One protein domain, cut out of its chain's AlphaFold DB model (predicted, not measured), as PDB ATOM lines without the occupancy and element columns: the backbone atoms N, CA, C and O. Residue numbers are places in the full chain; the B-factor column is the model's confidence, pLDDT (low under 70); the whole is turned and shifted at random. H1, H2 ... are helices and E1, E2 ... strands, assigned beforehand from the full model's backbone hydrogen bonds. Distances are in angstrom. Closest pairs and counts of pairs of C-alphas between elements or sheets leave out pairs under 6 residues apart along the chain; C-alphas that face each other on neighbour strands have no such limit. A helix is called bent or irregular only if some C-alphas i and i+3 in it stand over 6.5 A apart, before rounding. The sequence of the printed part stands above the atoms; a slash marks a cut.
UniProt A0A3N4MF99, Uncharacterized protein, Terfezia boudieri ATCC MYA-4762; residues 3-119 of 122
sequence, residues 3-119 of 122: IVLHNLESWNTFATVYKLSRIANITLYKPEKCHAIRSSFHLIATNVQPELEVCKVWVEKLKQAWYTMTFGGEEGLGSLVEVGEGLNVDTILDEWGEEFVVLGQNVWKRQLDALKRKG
ATOM      1  N   ILE A   3      12.587 -28.824 -44.485       95.38
ATOM      2  CA  ILE A   3      11.183 -28.707 -44.067       95.38
ATOM      3  C   ILE A   3      10.334 -29.632 -44.929       95.38
ATOM      4  O   ILE A   3      10.489 -29.645 -46.149       95.38
ATOM      5  N   VAL A   4       9.422 -30.380 -44.309       96.31
ATOM      6  CA  VAL A   4       8.396 -31.145 -45.025       96.31
ATOM      7  C   VAL A   4       7.177 -30.255 -45.229       96.31
ATOM      8  O   VAL A   4       6.635 -29.712 -44.271       96.31
ATOM      9  N   LEU A   5       6.751 -30.118 -46.479       96.38
ATOM     10  CA  LEU A   5       5.555 -29.386 -46.880       96.38
ATOM     11  C   LEU A   5       4.634 -30.311 -47.678       96.38
ATOM     12  O   LEU A   5       5.052 -31.371 -48.147       96.38
ATOM     13  N   HIS A   6       3.375 -29.914 -47.822       95.81
ATOM     14  CA  HIS A   6       2.338 -30.655 -48.537       95.81
ATOM     15  C   HIS A   6       1.598 -29.714 -49.476       95.81
ATOM     16  O   HIS A   6       1.471 -28.550 -49.137       95.81
ATOM     17  N   ASN A   7       1.064 -30.225 -50.589       95.50
ATOM     18  CA  ASN A   7       0.202 -29.467 -51.511       95.50
ATOM     19  C   ASN A   7       0.863 -28.143 -51.932       95.50
ATOM     20  O   ASN A   7       0.516 -27.074 -51.423       95.50
ATOM     21  N   LEU A   8       1.860 -28.223 -52.822       95.69
ATOM     22  CA  LEU A   8       2.661 -27.066 -53.237       95.69
ATOM     23  C   LEU A   8       1.781 -25.908 -53.733       95.69
ATOM     24  O   LEU A   8       2.058 -24.757 -53.434       95.69
ATOM     25  N   GLU A   9       0.690 -26.230 -54.416       93.50
ATOM     26  CA  GLU A   9      -0.320 -25.315 -54.943       93.50
ATOM     27  C   GLU A   9      -1.197 -24.627 -53.882       93.50
ATOM     28  O   GLU A   9      -1.929 -23.696 -54.206       93.50
ATOM     29  N   SER A  10      -1.164 -25.074 -52.623       94.12
ATOM     30  CA  SER A  10      -1.978 -24.467 -51.571       94.12
ATOM     31  C   SER A  10      -1.413 -23.115 -51.138       94.12
ATOM     32  O   SER A  10      -0.199 -22.943 -51.008       94.12
ATOM     33  N   TRP A  11      -2.298 -22.161 -50.839       92.00
ATOM     34  CA  TRP A  11      -1.906 -20.798 -50.468       92.00
ATOM     35  C   TRP A  11      -0.954 -20.745 -49.264       92.00
ATOM     36  O   TRP A  11       0.078 -20.084 -49.317       92.00
ATOM     37  N   ASN A  12      -1.236 -21.502 -48.199       90.50
ATOM     38  CA  ASN A  12      -0.367 -21.538 -47.018       90.50
ATOM     39  C   ASN A  12       1.034 -22.073 -47.344       90.50
ATOM     40  O   ASN A  12       2.030 -21.588 -46.801       90.50
ATOM     41  N   THR A  13       1.129 -23.064 -48.233       94.62
ATOM     42  CA  THR A  13       2.419 -23.586 -48.680       94.62
ATOM     43  C   THR A  13       3.135 -22.579 -49.560       94.62
ATOM     44  O   THR A  13       4.282 -22.270 -49.254       94.62
ATOM     45  N   PHE A  14       2.466 -21.991 -50.552       95.31
ATOM     46  CA  PHE A  14       3.010 -20.904 -51.370       95.31
ATOM     47  C   PHE A  14       3.568 -19.765 -50.506       95.31
ATOM     48  O   PHE A  14       4.745 -19.425 -50.617       95.31
ATOM     49  N   ALA A  15       2.766 -19.253 -49.568       93.38
ATOM     50  CA  ALA A  15       3.160 -18.210 -48.629       93.38
ATOM     51  C   ALA A  15       4.385 -18.612 -47.796       93.38
ATOM     52  O   ALA A  15       5.281 -17.801 -47.576       93.38
ATOM     53  N   THR A  16       4.454 -19.870 -47.353       93.44
ATOM     54  CA  THR A  16       5.606 -20.396 -46.607       93.44
ATOM     55  C   THR A  16       6.865 -20.438 -47.471       93.44
ATOM     56  O   THR A  16       7.926 -20.010 -47.018       93.44
ATOM     57  N   VAL A  17       6.765 -20.929 -48.713       95.94
ATOM     58  CA  VAL A  17       7.907 -20.988 -49.636       95.94
ATOM     59  C   VAL A  17       8.382 -19.573 -49.995       95.94
ATOM     60  O   VAL A  17       9.581 -19.320 -49.904       95.94
ATOM     61  N   TYR A  18       7.467 -18.649 -50.312       95.38
ATOM     62  CA  TYR A  18       7.785 -17.243 -50.595       95.38
ATOM     63  C   TYR A  18       8.482 -16.579 -49.409       95.38
ATOM     64  O   TYR A  18       9.541 -15.983 -49.553       95.38
ATOM     65  N   LYS A  19       7.942 -16.734 -48.196       92.62
ATOM     66  CA  LYS A  19       8.584 -16.218 -46.986       92.62
ATOM     67  C   LYS A  19      10.019 -16.762 -46.868       92.62
ATOM     68  O   LYS A  19      10.979 -16.003 -46.764       92.62
ATOM     69  N   LEU A  20      10.211 -18.069 -46.990       94.50
ATOM     70  CA  LEU A  20      11.548 -18.660 -46.898       94.50
ATOM     71  C   LEU A  20      12.508 -18.198 -48.006       94.50
ATOM     72  O   LEU A  20      13.694 -18.044 -47.718       94.50
ATOM     73  N   SER A  21      12.022 -17.919 -49.222       95.12
ATOM     74  CA  SER A  21      12.858 -17.397 -50.316       95.12
ATOM     75  C   SER A  21      13.426 -16.006 -50.019       95.12
ATOM     76  O   SER A  21      14.503 -15.664 -50.496       95.12
ATOM     77  N   ARG A  22      12.761 -15.208 -49.170       93.75
ATOM     78  CA  ARG A  22      13.241 -13.869 -48.784       93.75
ATOM     79  C   ARG A  22      14.436 -13.881 -47.836       93.75
ATOM     80  O   ARG A  22      15.074 -12.843 -47.683       93.75
ATOM     81  N   ILE A  23      14.702 -15.005 -47.175       95.19
ATOM     82  CA  ILE A  23      15.701 -15.093 -46.098       95.19
ATOM     83  C   ILE A  23      16.718 -16.219 -46.309       95.19
ATOM     84  O   ILE A  23      17.584 -16.427 -45.458       95.19
ATOM     85  N   ALA A  24      16.586 -16.992 -47.386       96.81
ATOM     86  CA  ALA A  24      17.419 -18.148 -47.672       96.81
ATOM     87  C   ALA A  24      17.411 -18.479 -49.168       96.81
ATOM     88  O   ALA A  24      16.450 -18.202 -49.881       96.81
ATOM     89  N   ASN A  25      18.442 -19.189 -49.618       97.62
ATOM     90  CA  ASN A  25      18.415 -19.853 -50.914       97.62
ATOM     91  C   ASN A  25      17.566 -21.119 -50.793       97.62
ATOM     92  O   ASN A  25      17.843 -21.966 -49.938       97.62
ATOM     93  N   ILE A  26      16.548 -21.269 -51.640       97.88
ATOM     94  CA  ILE A  26      15.600 -22.380 -51.535       97.88
ATOM     95  C   ILE A  26      15.660 -23.335 -52.725       97.88
ATOM     96  O   ILE A  26      15.940 -22.966 -53.862       97.88
ATOM     97  N   THR A  27      15.386 -24.607 -52.463       97.69
ATOM     98  CA  THR A  27      15.199 -25.639 -53.487       97.69
ATOM     99  C   THR A  27      14.110 -26.599 -53.037       97.69
ATOM    100  O   THR A  27      14.047 -26.961 -51.860       97.69
ATOM    101  N   LEU A  28      13.261 -27.037 -53.966       97.81
ATOM    102  CA  LEU A  28      12.228 -28.030 -53.688       97.81
ATOM    103  C   LEU A  28      12.650 -29.415 -54.171       97.81
ATOM    104  O   LEU A  28      13.150 -29.594 -55.282       97.81
ATOM    105  N   TYR A  29      12.422 -30.416 -53.328       96.62
ATOM    106  CA  TYR A  29      12.795 -31.796 -53.585       96.62
ATOM    107  C   TYR A  29      11.637 -32.756 -53.314       96.62
ATOM    108  O   TYR A  29      11.128 -32.877 -52.199       96.62
ATOM    109  N   LYS A  30      11.264 -33.513 -54.346       96.31
ATOM    110  CA  LYS A  30      10.277 -34.589 -54.273       96.31
ATOM    111  C   LYS A  30      10.997 -35.941 -54.325       96.31
ATOM    112  O   LYS A  30      11.673 -36.203 -55.320       96.31
ATOM    113  N   PRO A  31      10.871 -36.806 -53.303       92.50
ATOM    114  CA  PRO A  31      11.501 -38.122 -53.338       92.50
ATOM    115  C   PRO A  31      10.900 -39.022 -54.426       92.50
ATOM    116  O   PRO A  31       9.692 -39.014 -54.658       92.50
ATOM    117  N   GLU A  32      11.743 -39.838 -55.063       87.19
ATOM    118  CA  GLU A  32      11.347 -40.673 -56.212       87.19
ATOM    119  C   GLU A  32      10.742 -42.028 -55.826       87.19
ATOM    120  O   GLU A  32       9.951 -42.592 -56.583       87.19
ATOM    121  N   LYS A  33      11.109 -42.559 -54.652       82.31
ATOM    122  CA  LYS A  33      10.703 -43.895 -54.185       82.31
ATOM    123  C   LYS A  33       9.642 -43.806 -53.090       82.31
ATOM    124  O   LYS A  33       8.497 -44.206 -53.286       82.31
ATOM    125  N   CYS A  34      10.006 -43.244 -51.940       81.94
ATOM    126  CA  CYS A  34       9.114 -43.132 -50.787       81.94
ATOM    127  C   CYS A  34       8.169 -41.936 -50.938       81.94
ATOM    128  O   CYS A  34       8.600 -40.845 -51.298       81.94
ATOM    129  N   HIS A  35       6.880 -42.130 -50.648       87.56
ATOM    130  CA  HIS A  35       5.852 -41.080 -50.711       87.56
ATOM    131  C   HIS A  35       5.757 -40.341 -52.060       87.56
ATOM    132  O   HIS A  35       5.170 -39.263 -52.118       87.56
ATOM    133  N   ALA A  36       6.274 -40.910 -53.153       90.06
ATOM    134  CA  ALA A  36       6.318 -40.252 -54.459       90.06
ATOM    135  C   ALA A  36       4.919 -39.869 -54.985       90.06
ATOM    136  O   ALA A  36       4.763 -38.817 -55.591       90.06
ATOM    137  N   ILE A  37       3.890 -40.663 -54.657       91.50
ATOM    138  CA  ILE A  37       2.484 -40.394 -55.013       91.50
ATOM    139  C   ILE A  37       1.772 -39.398 -54.085       91.50
ATOM    140  O   ILE A  37       0.703 -38.899 -54.422       91.50
ATOM    141  N   ARG A  38       2.306 -39.153 -52.880       93.50
ATOM    142  CA  ARG A  38       1.698 -38.223 -51.913       93.50
ATOM    143  C   ARG A  38       1.977 -36.787 -52.341       93.50
ATOM    144  O   ARG A  38       2.918 -36.552 -53.085       93.50
ATOM    145  N   SER A  39       1.243 -35.824 -51.805       94.00
ATOM    146  CA  SER A  39       1.520 -34.405 -52.044       94.00
ATOM    147  C   SER A  39       2.680 -33.845 -51.213       94.00
ATOM    148  O   SER A  39       2.992 -32.666 -51.327       94.00
ATOM    149  N   SER A  40       3.325 -34.666 -50.372       95.94
ATOM    150  CA  SER A  40       4.451 -34.229 -49.545       95.94
ATOM    151  C   SER A  40       5.732 -34.030 -50.353       95.94
ATOM    152  O   SER A  40       6.066 -34.831 -51.228       95.94
ATOM    153  N   PHE A  41       6.496 -32.999 -50.031       97.12
ATOM    154  CA  PHE A  41       7.808 -32.715 -50.607       97.12
ATOM    155  C   PHE A  41       8.680 -32.009 -49.565       97.12
ATOM    156  O   PHE A  41       8.217 -31.654 -48.483       97.12
ATOM    157  N   HIS A  42       9.958 -31.839 -49.881       97.12
ATOM    158  CA  HIS A  42      10.908 -31.163 -49.013       97.12
ATOM    159  C   HIS A  42      11.265 -29.799 -49.585       97.12
ATOM    160  O   HIS A  42      11.572 -29.691 -50.771       97.12
ATOM    161  N   LEU A  43      11.285 -28.784 -48.734       97.94
ATOM    162  CA  LEU A  43      11.980 -27.533 -48.988       97.94
ATOM    163  C   LEU A  43      13.346 -27.602 -48.308       97.94
ATOM    164  O   LEU A  43      13.451 -27.864 -47.108       97.94
ATOM    165  N   ILE A  44      14.393 -27.371 -49.089       98.06
ATOM    166  CA  ILE A  44      15.774 -27.276 -48.630       98.06
ATOM    167  C   ILE A  44      16.144 -25.796 -48.653       98.06
ATOM    168  O   ILE A  44      16.173 -25.191 -49.718       98.06
ATOM    169  N   ALA A  45      16.406 -25.224 -47.480       97.00
ATOM    170  CA  ALA A  45      16.836 -23.838 -47.325       97.00
ATOM    171  C   ALA A  45      18.306 -23.792 -46.890       97.00
ATOM    172  O   ALA A  45      18.666 -24.333 -45.834       97.00
ATOM    173  N   THR A  46      19.152 -23.155 -47.694       98.06
ATOM    174  CA  THR A  46      20.582 -22.931 -47.434       98.06
ATOM    175  C   THR A  46      20.863 -21.435 -47.305       98.06
ATOM    176  O   THR A  46      20.040 -20.617 -47.704       98.06
ATOM    177  N   ASN A  47      22.003 -21.068 -46.711       97.00
ATOM    178  CA  ASN A  47      22.382 -19.664 -46.484       97.00
ATOM    179  C   ASN A  47      21.266 -18.846 -45.813       97.00
ATOM    180  O   ASN A  47      20.941 -17.743 -46.245       97.00
ATOM    181  N   VAL A  48      20.644 -19.434 -44.790       94.88
ATOM    182  CA  VAL A  48      19.597 -18.767 -44.014       94.88
ATOM    183  C   VAL A  48      20.218 -17.570 -43.293       94.88
ATOM    184  O   VAL A  48      21.275 -17.731 -42.686       94.88
ATOM    185  N   GLN A  49      19.548 -16.420 -43.343       94.81
ATOM    186  CA  GLN A  49      19.957 -15.158 -42.713       94.81
ATOM    187  C   GLN A  49      19.094 -14.878 -41.463       94.81
ATOM    188  O   GLN A  49      18.162 -14.066 -41.510       94.81
ATOM    189  N   PRO A  50      19.302 -15.602 -40.343       91.25
ATOM    190  CA  PRO A  50      18.471 -15.481 -39.140       91.25
ATOM    191  C   PRO A  50      18.559 -14.112 -38.451       91.25
ATOM    192  O   PRO A  50      17.680 -13.766 -37.667       91.25
ATOM    193  N   GLU A  51      19.612 -13.343 -38.718       93.19
ATOM    194  CA  GLU A  51      19.865 -12.019 -38.154       93.19
ATOM    195  C   GLU A  51      18.951 -10.919 -38.708       93.19
ATOM    196  O   GLU A  51      18.824  -9.867 -38.078       93.19
ATOM    197  N   LEU A  52      18.294 -11.153 -39.850       92.94
ATOM    198  CA  LEU A  52      17.345 -10.197 -40.414       92.94
ATOM    199  C   LEU A  52      16.169  -9.978 -39.458       92.94
ATOM    200  O   LEU A  52      15.574 -10.923 -38.943       92.94
ATOM    201  N   GLU A  53      15.763  -8.722 -39.278       91.38
ATOM    202  CA  GLU A  53      14.682  -8.377 -38.346       91.38
ATOM    203  C   GLU A  53      13.350  -9.058 -38.712       91.38
ATOM    204  O   GLU A  53      12.591  -9.481 -37.839       91.38
ATOM    205  N   VAL A  54      13.110  -9.274 -40.012       89.44
ATOM    206  CA  VAL A  54      11.941 -10.015 -40.512       89.44
ATOM    207  C   VAL A  54      11.864 -11.440 -39.949       89.44
ATOM    208  O   VAL A  54      10.769 -11.924 -39.661       89.44
ATOM    209  N   CYS A  55      13.008 -12.093 -39.713       89.56
ATOM    210  CA  CYS A  55      13.065 -13.440 -39.149       89.56
ATOM    211  C   CYS A  55      12.558 -13.462 -37.706       89.56
ATOM    212  O   CYS A  55      11.802 -14.362 -37.342       89.56
ATOM    213  N   LYS A  56      12.905 -12.455 -36.892       90.31
ATOM    214  CA  LYS A  56      12.421 -12.350 -35.503       90.31
ATOM    215  C   LYS A  56      10.906 -12.180 -35.465       90.31
ATOM    216  O   LYS A  56      10.223 -12.915 -34.756       90.31
ATOM    217  N   VAL A  57      10.379 -11.275 -36.293       89.75
ATOM    218  CA  VAL A  57       8.931 -11.051 -36.422       89.75
ATOM    219  C   VAL A  57       8.217 -12.336 -36.845       89.75
ATOM    220  O   VAL A  57       7.163 -12.668 -36.308       89.75
ATOM    221  N   TRP A  58       8.783 -13.089 -37.787       87.81
ATOM    222  CA  TRP A  58       8.188 -14.348 -38.233       87.81
ATOM    223  C   TRP A  58       8.216 -15.442 -37.181       87.81
ATOM    224  O   TRP A  58       7.222 -16.148 -37.049       87.81
ATOM    225  N   VAL A  59       9.302 -15.583 -36.423       88.81
ATOM    226  CA  VAL A  59       9.372 -16.566 -35.336       88.81
ATOM    227  C   VAL A  59       8.291 -16.291 -34.293       88.81
ATOM    228  O   VAL A  59       7.599 -17.221 -33.885       88.81
ATOM    229  N   GLU A  60       8.086 -15.030 -33.909       91.31
ATOM    230  CA  GLU A  60       7.020 -14.673 -32.966       91.31
ATOM    231  C   GLU A  60       5.625 -14.937 -33.546       91.31
ATOM    232  O   GLU A  60       4.789 -15.554 -32.883       91.31
ATOM    233  N   LYS A  61       5.389 -14.594 -34.819       89.06
ATOM    234  CA  LYS A  61       4.132 -14.943 -35.502       89.06
ATOM    235  C   LYS A  61       3.902 -16.452 -35.574       89.06
ATOM    236  O   LYS A  61       2.780 -16.898 -35.374       89.06
ATOM    237  N   LEU A  62       4.942 -17.247 -35.827       88.38
ATOM    238  CA  LEU A  62       4.842 -18.708 -35.872       88.38
ATOM    239  C   LEU A  62       4.529 -19.301 -34.497       88.38
ATOM    240  O   LEU A  62       3.697 -20.200 -34.412       88.38
ATOM    241  N   LYS A  63       5.144 -18.791 -33.422       92.00
ATOM    242  CA  LYS A  63       4.809 -19.197 -32.047       92.00
ATOM    243  C   LYS A  63       3.355 -18.884 -31.718       92.00
ATOM    244  O   LYS A  63       2.654 -19.749 -31.195       92.00
ATOM    245  N   GLN A  64       2.901 -17.680 -32.062       91.69
ATOM    246  CA  GLN A  64       1.517 -17.272 -31.848       91.69
ATOM    247  C   GLN A  64       0.553 -18.140 -32.657       91.69
ATOM    248  O   GLN A  64      -0.414 -18.652 -32.102       91.69
ATOM    249  N   ALA A  65       0.839 -18.364 -33.941       89.62
ATOM    250  CA  ALA A  65       0.032 -19.217 -34.801       89.62
ATOM    251  C   ALA A  65      -0.036 -20.649 -34.259       89.62
ATOM    252  O   ALA A  65      -1.120 -21.216 -34.179       89.62
ATOM    253  N   TRP A  66       1.094 -21.223 -33.835       91.75
ATOM    254  CA  TRP A  66       1.128 -22.546 -33.212       91.75
ATOM    255  C   TRP A  66       0.273 -22.602 -31.944       91.75
ATOM    256  O   TRP A  66      -0.536 -23.517 -31.803       91.75
ATOM    257  N   TYR A  67       0.411 -21.617 -31.053       93.81
ATOM    258  CA  TYR A  67      -0.391 -21.552 -29.836       93.81
ATOM    259  C   TYR A  67      -1.881 -21.463 -30.169       93.81
ATOM    260  O   TYR A  67      -2.666 -22.261 -29.676       93.81
ATOM    261  N   THR A  68      -2.269 -20.552 -31.059       92.50
ATOM    262  CA  THR A  68      -3.661 -20.363 -31.470       92.50
ATOM    263  C   THR A  68      -4.238 -21.612 -32.144       92.50
ATOM    264  O   THR A  68      -5.350 -22.011 -31.814       92.50
ATOM    265  N   MET A  69      -3.482 -22.280 -33.017       91.94
ATOM    266  CA  MET A  69      -3.914 -23.521 -33.673       91.94
ATOM    267  C   MET A  69      -4.000 -24.723 -32.729       91.94
ATOM    268  O   MET A  69      -4.715 -25.668 -33.043       91.94
ATOM    269  N   THR A  70      -3.283 -24.710 -31.604       93.50
ATOM    270  CA  THR A  70      -3.214 -25.861 -30.685       93.50
ATOM    271  C   THR A  70      -4.090 -25.683 -29.446       93.50
ATOM    272  O   THR A  70      -4.685 -26.644 -28.976       93.50
ATOM    273  N   PHE A  71      -4.142 -24.464 -28.906       93.81
ATOM    274  CA  PHE A  71      -4.738 -24.132 -27.609       93.81
ATOM    275  C   PHE A  71      -5.696 -22.932 -27.664       93.81
ATOM    276  O   PHE A  71      -6.262 -22.559 -26.640       93.81
ATOM    277  N   GLY A  72      -5.827 -22.269 -28.818       91.56
ATOM    278  CA  GLY A  72      -6.769 -21.166 -29.016       91.56
ATOM    279  C   GLY A  72      -8.191 -21.655 -29.296       91.56
ATOM    280  O   GLY A  72      -8.562 -22.764 -28.924       91.56
ATOM    281  N   GLY A  73      -8.979 -20.845 -30.004       88.56
ATOM    282  CA  GLY A  73     -10.335 -21.215 -30.416       88.56
ATOM    283  C   GLY A  73     -11.334 -21.372 -29.268       88.56
ATOM    284  O   GLY A  73     -11.061 -21.051 -28.110       88.56
ATOM    285  N   GLU A  74     -12.530 -21.836 -29.620       88.19
ATOM    286  CA  GLU A  74     -13.583 -22.123 -28.650       88.19
ATOM    287  C   GLU A  74     -13.170 -23.320 -27.783       88.19
ATOM    288  O   GLU A  74     -12.644 -24.313 -28.286       88.19
ATOM    289  N   GLU A  75     -13.333 -23.181 -26.465       89.88
ATOM    290  CA  GLU A  75     -12.961 -24.196 -25.464       89.88
ATOM    291  C   GLU A  75     -11.480 -24.640 -25.478       89.88
ATOM    292  O   GLU A  75     -11.121 -25.627 -24.837       89.88
ATOM    293  N   GLY A  76     -10.590 -23.906 -26.156       88.56
ATOM    294  CA  GLY A  76      -9.167 -24.251 -26.229       88.56
ATOM    295  C   GLY A  76      -8.836 -25.373 -27.220       88.56
ATOM    296  O   GLY A  76      -7.763 -25.969 -27.124       88.56
ATOM    297  N   LEU A  77      -9.737 -25.683 -28.161       90.94
ATOM    298  CA  LEU A  77      -9.568 -26.751 -29.162       90.94
ATOM    299  C   LEU A  77      -8.754 -26.337 -30.400       90.94
ATOM    300  O   LEU A  77      -8.603 -27.117 -31.342       90.94
ATOM    301  N   GLY A  78      -8.220 -25.121 -30.395       91.88
ATOM    302  CA  GLY A  78      -7.487 -24.542 -31.506       91.88
ATOM    303  C   GLY A  78      -8.386 -23.800 -32.490       91.88
ATOM    304  O   GLY A  78      -9.581 -24.058 -32.628       91.88
ATOM    305  N   SER A  79      -7.797 -22.848 -33.207       90.69
ATOM    306  CA  SER A  79      -8.446 -22.172 -34.329       90.69
ATOM    307  C   SER A  79      -7.514 -22.080 -35.526       90.69
ATOM    308  O   SER A  79      -6.297 -21.971 -35.383       90.69
ATOM    309  N   LEU A  80      -8.090 -22.112 -36.727       85.88
ATOM    310  CA  LEU A  80      -7.321 -21.984 -37.959       85.88
ATOM    311  C   LEU A  80      -6.651 -20.610 -38.025       85.88
ATOM    312  O   LEU A  80      -7.291 -19.583 -37.809       85.88
ATOM    313  N   VAL A  81      -5.360 -20.616 -38.350       85.88
ATOM    314  CA  VAL A  81      -4.572 -19.413 -38.621       85.88
ATOM    315  C   VAL A  81      -4.046 -19.510 -40.042       85.88
ATOM    316  O   VAL A  81      -3.454 -20.519 -40.432       85.88
ATOM    317  N   GLU A  82      -4.264 -18.462 -40.828       82.25
ATOM    318  CA  GLU A  82      -3.743 -18.391 -42.186       82.25
ATOM    319  C   GLU A  82      -2.272 -17.966 -42.163       82.25
ATOM    320  O   GLU A  82      -1.919 -16.876 -41.717       82.25
ATOM    321  N   VAL A  83      -1.381 -18.816 -42.674       76.31
ATOM    322  CA  VAL A  83       0.062 -18.520 -42.705       76.31
ATOM    323  C   VAL A  83       0.368 -17.386 -43.688       76.31
ATOM    324  O   VAL A  83       1.377 -16.693 -43.538       76.31
ATOM    325  N   GLY A  84      -0.506 -17.168 -44.674       77.81
ATOM    326  CA  GLY A  84      -0.447 -16.064 -45.630       77.81
ATOM    327  C   GLY A  84      -0.862 -14.699 -45.081       77.81
ATOM    328  O   GLY A  84      -0.784 -13.725 -45.818       77.81
ATOM    329  N   GLU A  85      -1.249 -14.581 -43.808       80.25
ATOM    330  CA  GLU A  85      -1.717 -13.307 -43.255       80.25
ATOM    331  C   GLU A  85      -0.706 -12.159 -43.477       80.25
ATOM    332  O   GLU A  85       0.489 -12.259 -43.153       80.25
ATOM    333  N   GLY A  86      -1.209 -11.056 -44.043       81.75
ATOM    334  CA  GLY A  86      -0.439  -9.857 -44.390       81.75
ATOM    335  C   GLY A  86       0.254  -9.903 -45.755       81.75
ATOM    336  O   GLY A  86       0.929  -8.941 -46.112       81.75
ATOM    337  N   LEU A  87       0.105 -10.990 -46.513       88.38
ATOM    338  CA  LEU A  87       0.547 -11.085 -47.899       88.38
ATOM    339  C   LEU A  87      -0.589 -10.695 -48.852       88.38
ATOM    340  O   LEU A  87      -1.726 -11.130 -48.678       88.38
ATOM    341  N   ASN A  88      -0.277  -9.904 -49.880       92.38
ATOM    342  CA  ASN A  88      -1.195  -9.647 -50.986       92.38
ATOM    343  C   ASN A  88      -0.928 -10.666 -52.104       92.38
ATOM    344  O   ASN A  88       0.197 -10.758 -52.592       92.38
ATOM    345  N   VAL A  89      -1.952 -11.438 -52.480       90.88
ATOM    346  CA  VAL A  89      -1.828 -12.515 -53.474       90.88
ATOM    347  C   VAL A  89      -1.378 -11.963 -54.826       90.88
ATOM    348  O   VAL A  89      -0.387 -12.449 -55.363       90.88
ATOM    349  N   ASP A  90      -2.054 -10.934 -55.335       94.06
ATOM    350  CA  ASP A  90      -1.791 -10.370 -56.664       94.06
ATOM    351  C   ASP A  90      -0.361  -9.830 -56.758       94.06
ATOM    352  O   ASP A  90       0.382 -10.179 -57.670       94.06
ATOM    353  N   THR A  91       0.077  -9.083 -55.740       94.56
ATOM    354  CA  THR A  91       1.443  -8.544 -55.679       94.56
ATOM    355  C   THR A  91       2.497  -9.648 -55.730       94.56
ATOM    356  O   THR A  91       3.489  -9.529 -56.441       94.56
ATOM    357  N   ILE A  92       2.303 -10.745 -54.997       94.06
ATOM    358  CA  ILE A  92       3.317 -11.807 -54.933       94.06
ATOM    359  C   ILE A  92       3.310 -12.659 -56.198       94.06
ATOM    360  O   ILE A  92       4.364 -13.144 -56.612       94.06
ATOM    361  N   LEU A  93       2.146 -12.856 -56.816       94.56
ATOM    362  CA  LEU A  93       2.067 -13.531 -58.106       94.56
ATOM    363  C   LEU A  93       2.797 -12.731 -59.187       94.56
ATOM    364  O   LEU A  93       3.572 -13.328 -59.933       94.56
ATOM    365  N   ASP A  94       2.631 -11.409 -59.202       96.38
ATOM    366  CA  ASP A  94       3.343 -10.524 -60.126       96.38
ATOM    367  C   ASP A  94       4.860 -10.518 -59.867       96.38
ATOM    368  O   ASP A  94       5.656 -10.531 -60.805       96.38
ATOM    369  N   GLU A  95       5.285 -10.532 -58.600       95.56
ATOM    370  CA  GLU A  95       6.707 -10.481 -58.230       95.56
ATOM    371  C   GLU A  95       7.447 -11.816 -58.386       95.56
ATOM    372  O   GLU A  95       8.641 -11.831 -58.687       95.56
ATOM    373  N   TRP A  96       6.785 -12.937 -58.092       96.25
ATOM    374  CA  TRP A  96       7.462 -14.215 -57.837       96.25
ATOM    375  C   TRP A  96       6.704 -15.446 -58.361       96.25
ATOM    376  O   TRP A  96       7.172 -16.578 -58.215       96.25
ATOM    377  N   GLY A  97       5.546 -15.261 -59.001       95.75
ATOM    378  CA  GLY A  97       4.716 -16.361 -59.498       95.75
ATOM    379  C   GLY A  97       5.423 -17.233 -60.539       95.75
ATOM    380  O   GLY A  97       5.386 -18.461 -60.442       95.75
ATOM    381  N   GLU A  98       6.119 -16.624 -61.501       97.00
ATOM    382  CA  GLU A  98       6.866 -17.371 -62.524       97.00
ATOM    383  C   GLU A  98       7.999 -18.207 -61.913       97.00
ATOM    384  O   GLU A  98       8.147 -19.393 -62.223       97.00
ATOM    385  N   GLU A  99       8.769 -17.619 -60.993       96.31
ATOM    386  CA  GLU A  99       9.859 -18.313 -60.305       96.31
ATOM    387  C   GLU A  99       9.327 -19.472 -59.454       96.31
ATOM    388  O   GLU A  99       9.888 -20.571 -59.473       96.31
ATOM    389  N   PHE A 100       8.196 -19.270 -58.773       96.75
ATOM    390  CA  PHE A 100       7.523 -20.323 -58.025       96.75
ATOM    391  C   PHE A 100       7.118 -21.502 -58.918       96.75
ATOM    392  O   PHE A 100       7.339 -22.662 -58.552       96.75
ATOM    393  N   VAL A 101       6.571 -21.229 -60.109       96.94
ATOM    394  CA  VAL A 101       6.224 -22.275 -61.081       96.94
ATOM    395  C   VAL A 101       7.472 -23.054 -61.488       96.94
ATOM    396  O   VAL A 101       7.458 -24.284 -61.431       96.94
ATOM    397  N   VAL A 102       8.567 -22.371 -61.839       97.31
ATOM    398  CA  VAL A 102       9.842 -23.018 -62.202       97.31
ATOM    399  C   VAL A 102      10.362 -23.897 -61.062       97.31
ATOM    400  O   VAL A 102      10.730 -25.053 -61.281       97.31
ATOM    401  N   LEU A 103      10.329 -23.389 -59.831       96.44
ATOM    402  CA  LEU A 103      10.754 -24.115 -58.639       96.44
ATOM    403  C   LEU A 103       9.899 -25.377 -58.394       96.44
ATOM    404  O   LEU A 103      10.417 -26.423 -57.985       96.44
ATOM    405  N   GLY A 104       8.595 -25.295 -58.672       96.81
ATOM    406  CA  GLY A 104       7.626 -26.371 -58.474       96.81
ATOM    407  C   GLY A 104       7.592 -27.443 -59.562       96.81
ATOM    408  O   GLY A 104       7.207 -28.581 -59.276       96.81
ATOM    409  N   GLN A 105       8.049 -27.143 -60.781       96.69
ATOM    410  CA  GLN A 105       7.983 -28.054 -61.937       96.69
ATOM    411  C   GLN A 105       8.494 -29.465 -61.627       96.69
ATOM    412  O   GLN A 105       7.837 -30.460 -61.944       96.69
ATOM    413  N   ASN A 106       9.648 -29.570 -60.966       94.19
ATOM    414  CA  ASN A 106      10.239 -30.865 -60.628       94.19
ATOM    415  C   ASN A 106       9.432 -31.641 -59.579       94.19
ATOM    416  O   ASN A 106       9.444 -32.875 -59.593       94.19
ATOM    417  N   VAL A 107       8.733 -30.950 -58.674       96.88
ATOM    418  CA  VAL A 107       7.857 -31.580 -57.679       96.88
ATOM    419  C   VAL A 107       6.635 -32.174 -58.369       96.88
ATOM    420  O   VAL A 107       6.386 -33.376 -58.231       96.88
ATOM    421  N   TRP A 108       5.929 -31.370 -59.169       96.44
ATOM    422  CA  TRP A 108       4.727 -31.810 -59.881       96.44
ATOM    423  C   TRP A 108       5.028 -32.921 -60.884       96.44
ATOM    424  O   TRP A 108       4.331 -33.934 -60.898       96.44
ATOM    425  N   LYS A 109       6.109 -32.795 -61.665       95.44
ATOM    426  CA  LYS A 109       6.516 -33.820 -62.637       95.44
ATOM    427  C   LYS A 109       6.800 -35.162 -61.964       95.44
ATOM    428  O   LYS A 109       6.256 -36.182 -62.379       95.44
ATOM    429  N   ARG A 110       7.594 -35.175 -60.886       94.94
ATOM    430  CA  ARG A 110       7.904 -36.419 -60.156       94.94
ATOM    431  C   ARG A 110       6.657 -37.068 -59.562       94.94
ATOM    432  O   ARG A 110       6.547 -38.294 -59.585       94.94
ATOM    433  N   GLN A 111       5.734 -36.268 -59.032       94.44
ATOM    434  CA  GLN A 111       4.478 -36.786 -58.501       94.44
ATOM    435  C   GLN A 111       3.594 -37.364 -59.615       94.44
ATOM    436  O   GLN A 111       3.091 -38.477 -59.466       94.44
ATOM    437  N   LEU A 112       3.463 -36.662 -60.745       94.25
ATOM    438  CA  LEU A 112       2.727 -37.127 -61.922       94.25
ATOM    439  C   LEU A 112       3.273 -38.464 -62.439       94.25
ATOM    440  O   LEU A 112       2.509 -39.412 -62.622       94.25
ATOM    441  N   ASP A 113       4.588 -38.568 -62.627       93.56
ATOM    442  CA  ASP A 113       5.234 -39.792 -63.111       93.56
ATOM    443  C   ASP A 113       5.014 -40.968 -62.146       93.56
ATOM    444  O   ASP A 113       4.770 -42.103 -62.563       93.56
ATOM    445  N   ALA A 114       5.057 -40.705 -60.836       92.56
ATOM    446  CA  ALA A 114       4.781 -41.715 -59.822       92.56
ATOM    447  C   ALA A 114       3.315 -42.177 -59.835       92.56
ATOM    448  O   ALA A 114       3.068 -43.374 -59.686       92.56
ATOM    449  N   LEU A 115       2.363 -41.258 -60.027       92.44
ATOM    450  CA  LEU A 115       0.936 -41.574 -60.135       92.44
ATOM    451  C   LEU A 115       0.643 -42.430 -61.375       92.44
ATOM    452  O   LEU A 115      -0.022 -43.459 -61.249       92.44
ATOM    453  N   LYS A 116       1.221 -42.079 -62.534       91.50
ATOM    454  CA  LYS A 116       1.098 -42.857 -63.779       91.50
ATOM    455  C   LYS A 116       1.583 -44.298 -63.614       91.50
ATOM    456  O   LYS A 116       0.870 -45.232 -63.958       91.50
ATOM    457  N   ARG A 117       2.761 -44.505 -63.007       88.06
ATOM    458  CA  ARG A 117       3.307 -45.859 -62.759       88.06
ATOM    459  C   ARG A 117       2.441 -46.722 -61.844       88.06
ATOM    460  O   ARG A 117       2.545 -47.942 -61.877       88.06
ATOM    461  N   LYS A 118       1.639 -46.099 -60.982       83.31
ATOM    462  CA  LYS A 118       0.819 -46.788 -59.983       83.31
ATOM    463  C   LYS A 118      -0.514 -47.298 -60.558       83.31
ATOM    464  O   LYS A 118      -1.188 -48.030 -59.842       83.31
ATOM    465  N   GLY A 119      -0.866 -46.923 -61.797       67.38
ATOM    466  CA  GLY A 119      -2.029 -47.438 -62.537       67.38
ATOM    467  C   GLY A 119      -3.381 -46.813 -62.173       67.38
ATOM    468  O   GLY A 119      -4.398 -47.469 -62.329       67.38
TER     469      GLY A 119
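Overview. This is residues 3 to 119 of the 122 residues of an uncharacterized protein of Terfezia boudieri ATCC MYA-4762 (UniProt A0A3N4MF99). A small sheet of three strands has two helices over one face, H1 and the stretch of H3 from residue 103 to 111, while the long helix H2 stands away from this body, apart from H1 and H3. H3 turns at a kink of 74 degrees near residue 98, and a long link joins it to H2. The printed part has 117 residues, with three named helices and three named strands in the order E1, H1, E2, E3, H2, H3; the sheet runs E1, E3, E2, all antiparallel. The class is mixed, helices and strands. The whole is only just compact, close to loose, with a radius of gyration of the C-alphas of 16.0 A and spans of 45 by 35 by 27 A.

Arrangement. E1, residues 3 to 6, is an edge strand and the antiparallel neighbour of E3, residues 40 to 46, with N 5 and O 41 within hydrogen-bond range at 2.9 A. H1, residues 11 to 21, is on the sheet at a height of 9.2 A, over E1 and E3, and runs along the strands, at 26 degrees to E1 on the local plane; its closest C-alphas to E1 are those of Thr 13 and Leu 5, 6.8 A apart. E2, residues 25 to 29, is the other edge strand and forms a hairpin with E3; N 29 and O 42 are within hydrogen-bond range at 2.8 A. E1, H1 and E2 make a split strand-helix-strand unit, two strands running the same way with E3 between them, and its crossover is right-handed. H2, residues 53 to 71, is not on the sheet and touches no helix. H3, residues 89 to 117, is on the same face as H1, in two layers of sheet and helices; it lies over E2 at a height of 10.7 A, and the closest C-alphas of the two are those of Val 107 and Tyr 29, 6.4 A apart. H1 and H3 are close but not clearly touching, with the C-alphas of Tyr 18 and Trp 96 7.9 A apart. Every O i to N i+4 pair is within hydrogen-bond range in H1 and H2, and 21 of 25 are in H3.

Along the chain. E1 begins at C-alpha 3, (11.183, -28.707, -44.067), and is 10.1 A long. H1 measures 15.2 A, E2 13.5 A, E3 19.8 A and H2 27.2 A. H2 begins at C-alpha 53, (14.682, -8.377, -38.346). H3 measures 35.0 A, ends at C-alpha 117, (3.307, -45.859, -62.759), and is irregular: C-alphas 95 and 98 are 8.1 A apart.

Size, cuts and confidence. The C-alphas of Glu 53 and Gly 119 are the two farthest apart, at 48.9 A. The printed part has no cut. The link from H2 to H3, residues 72 to 88, is long. The mean pLDDT of the printed part is 92.4, and residue 119 is under 70.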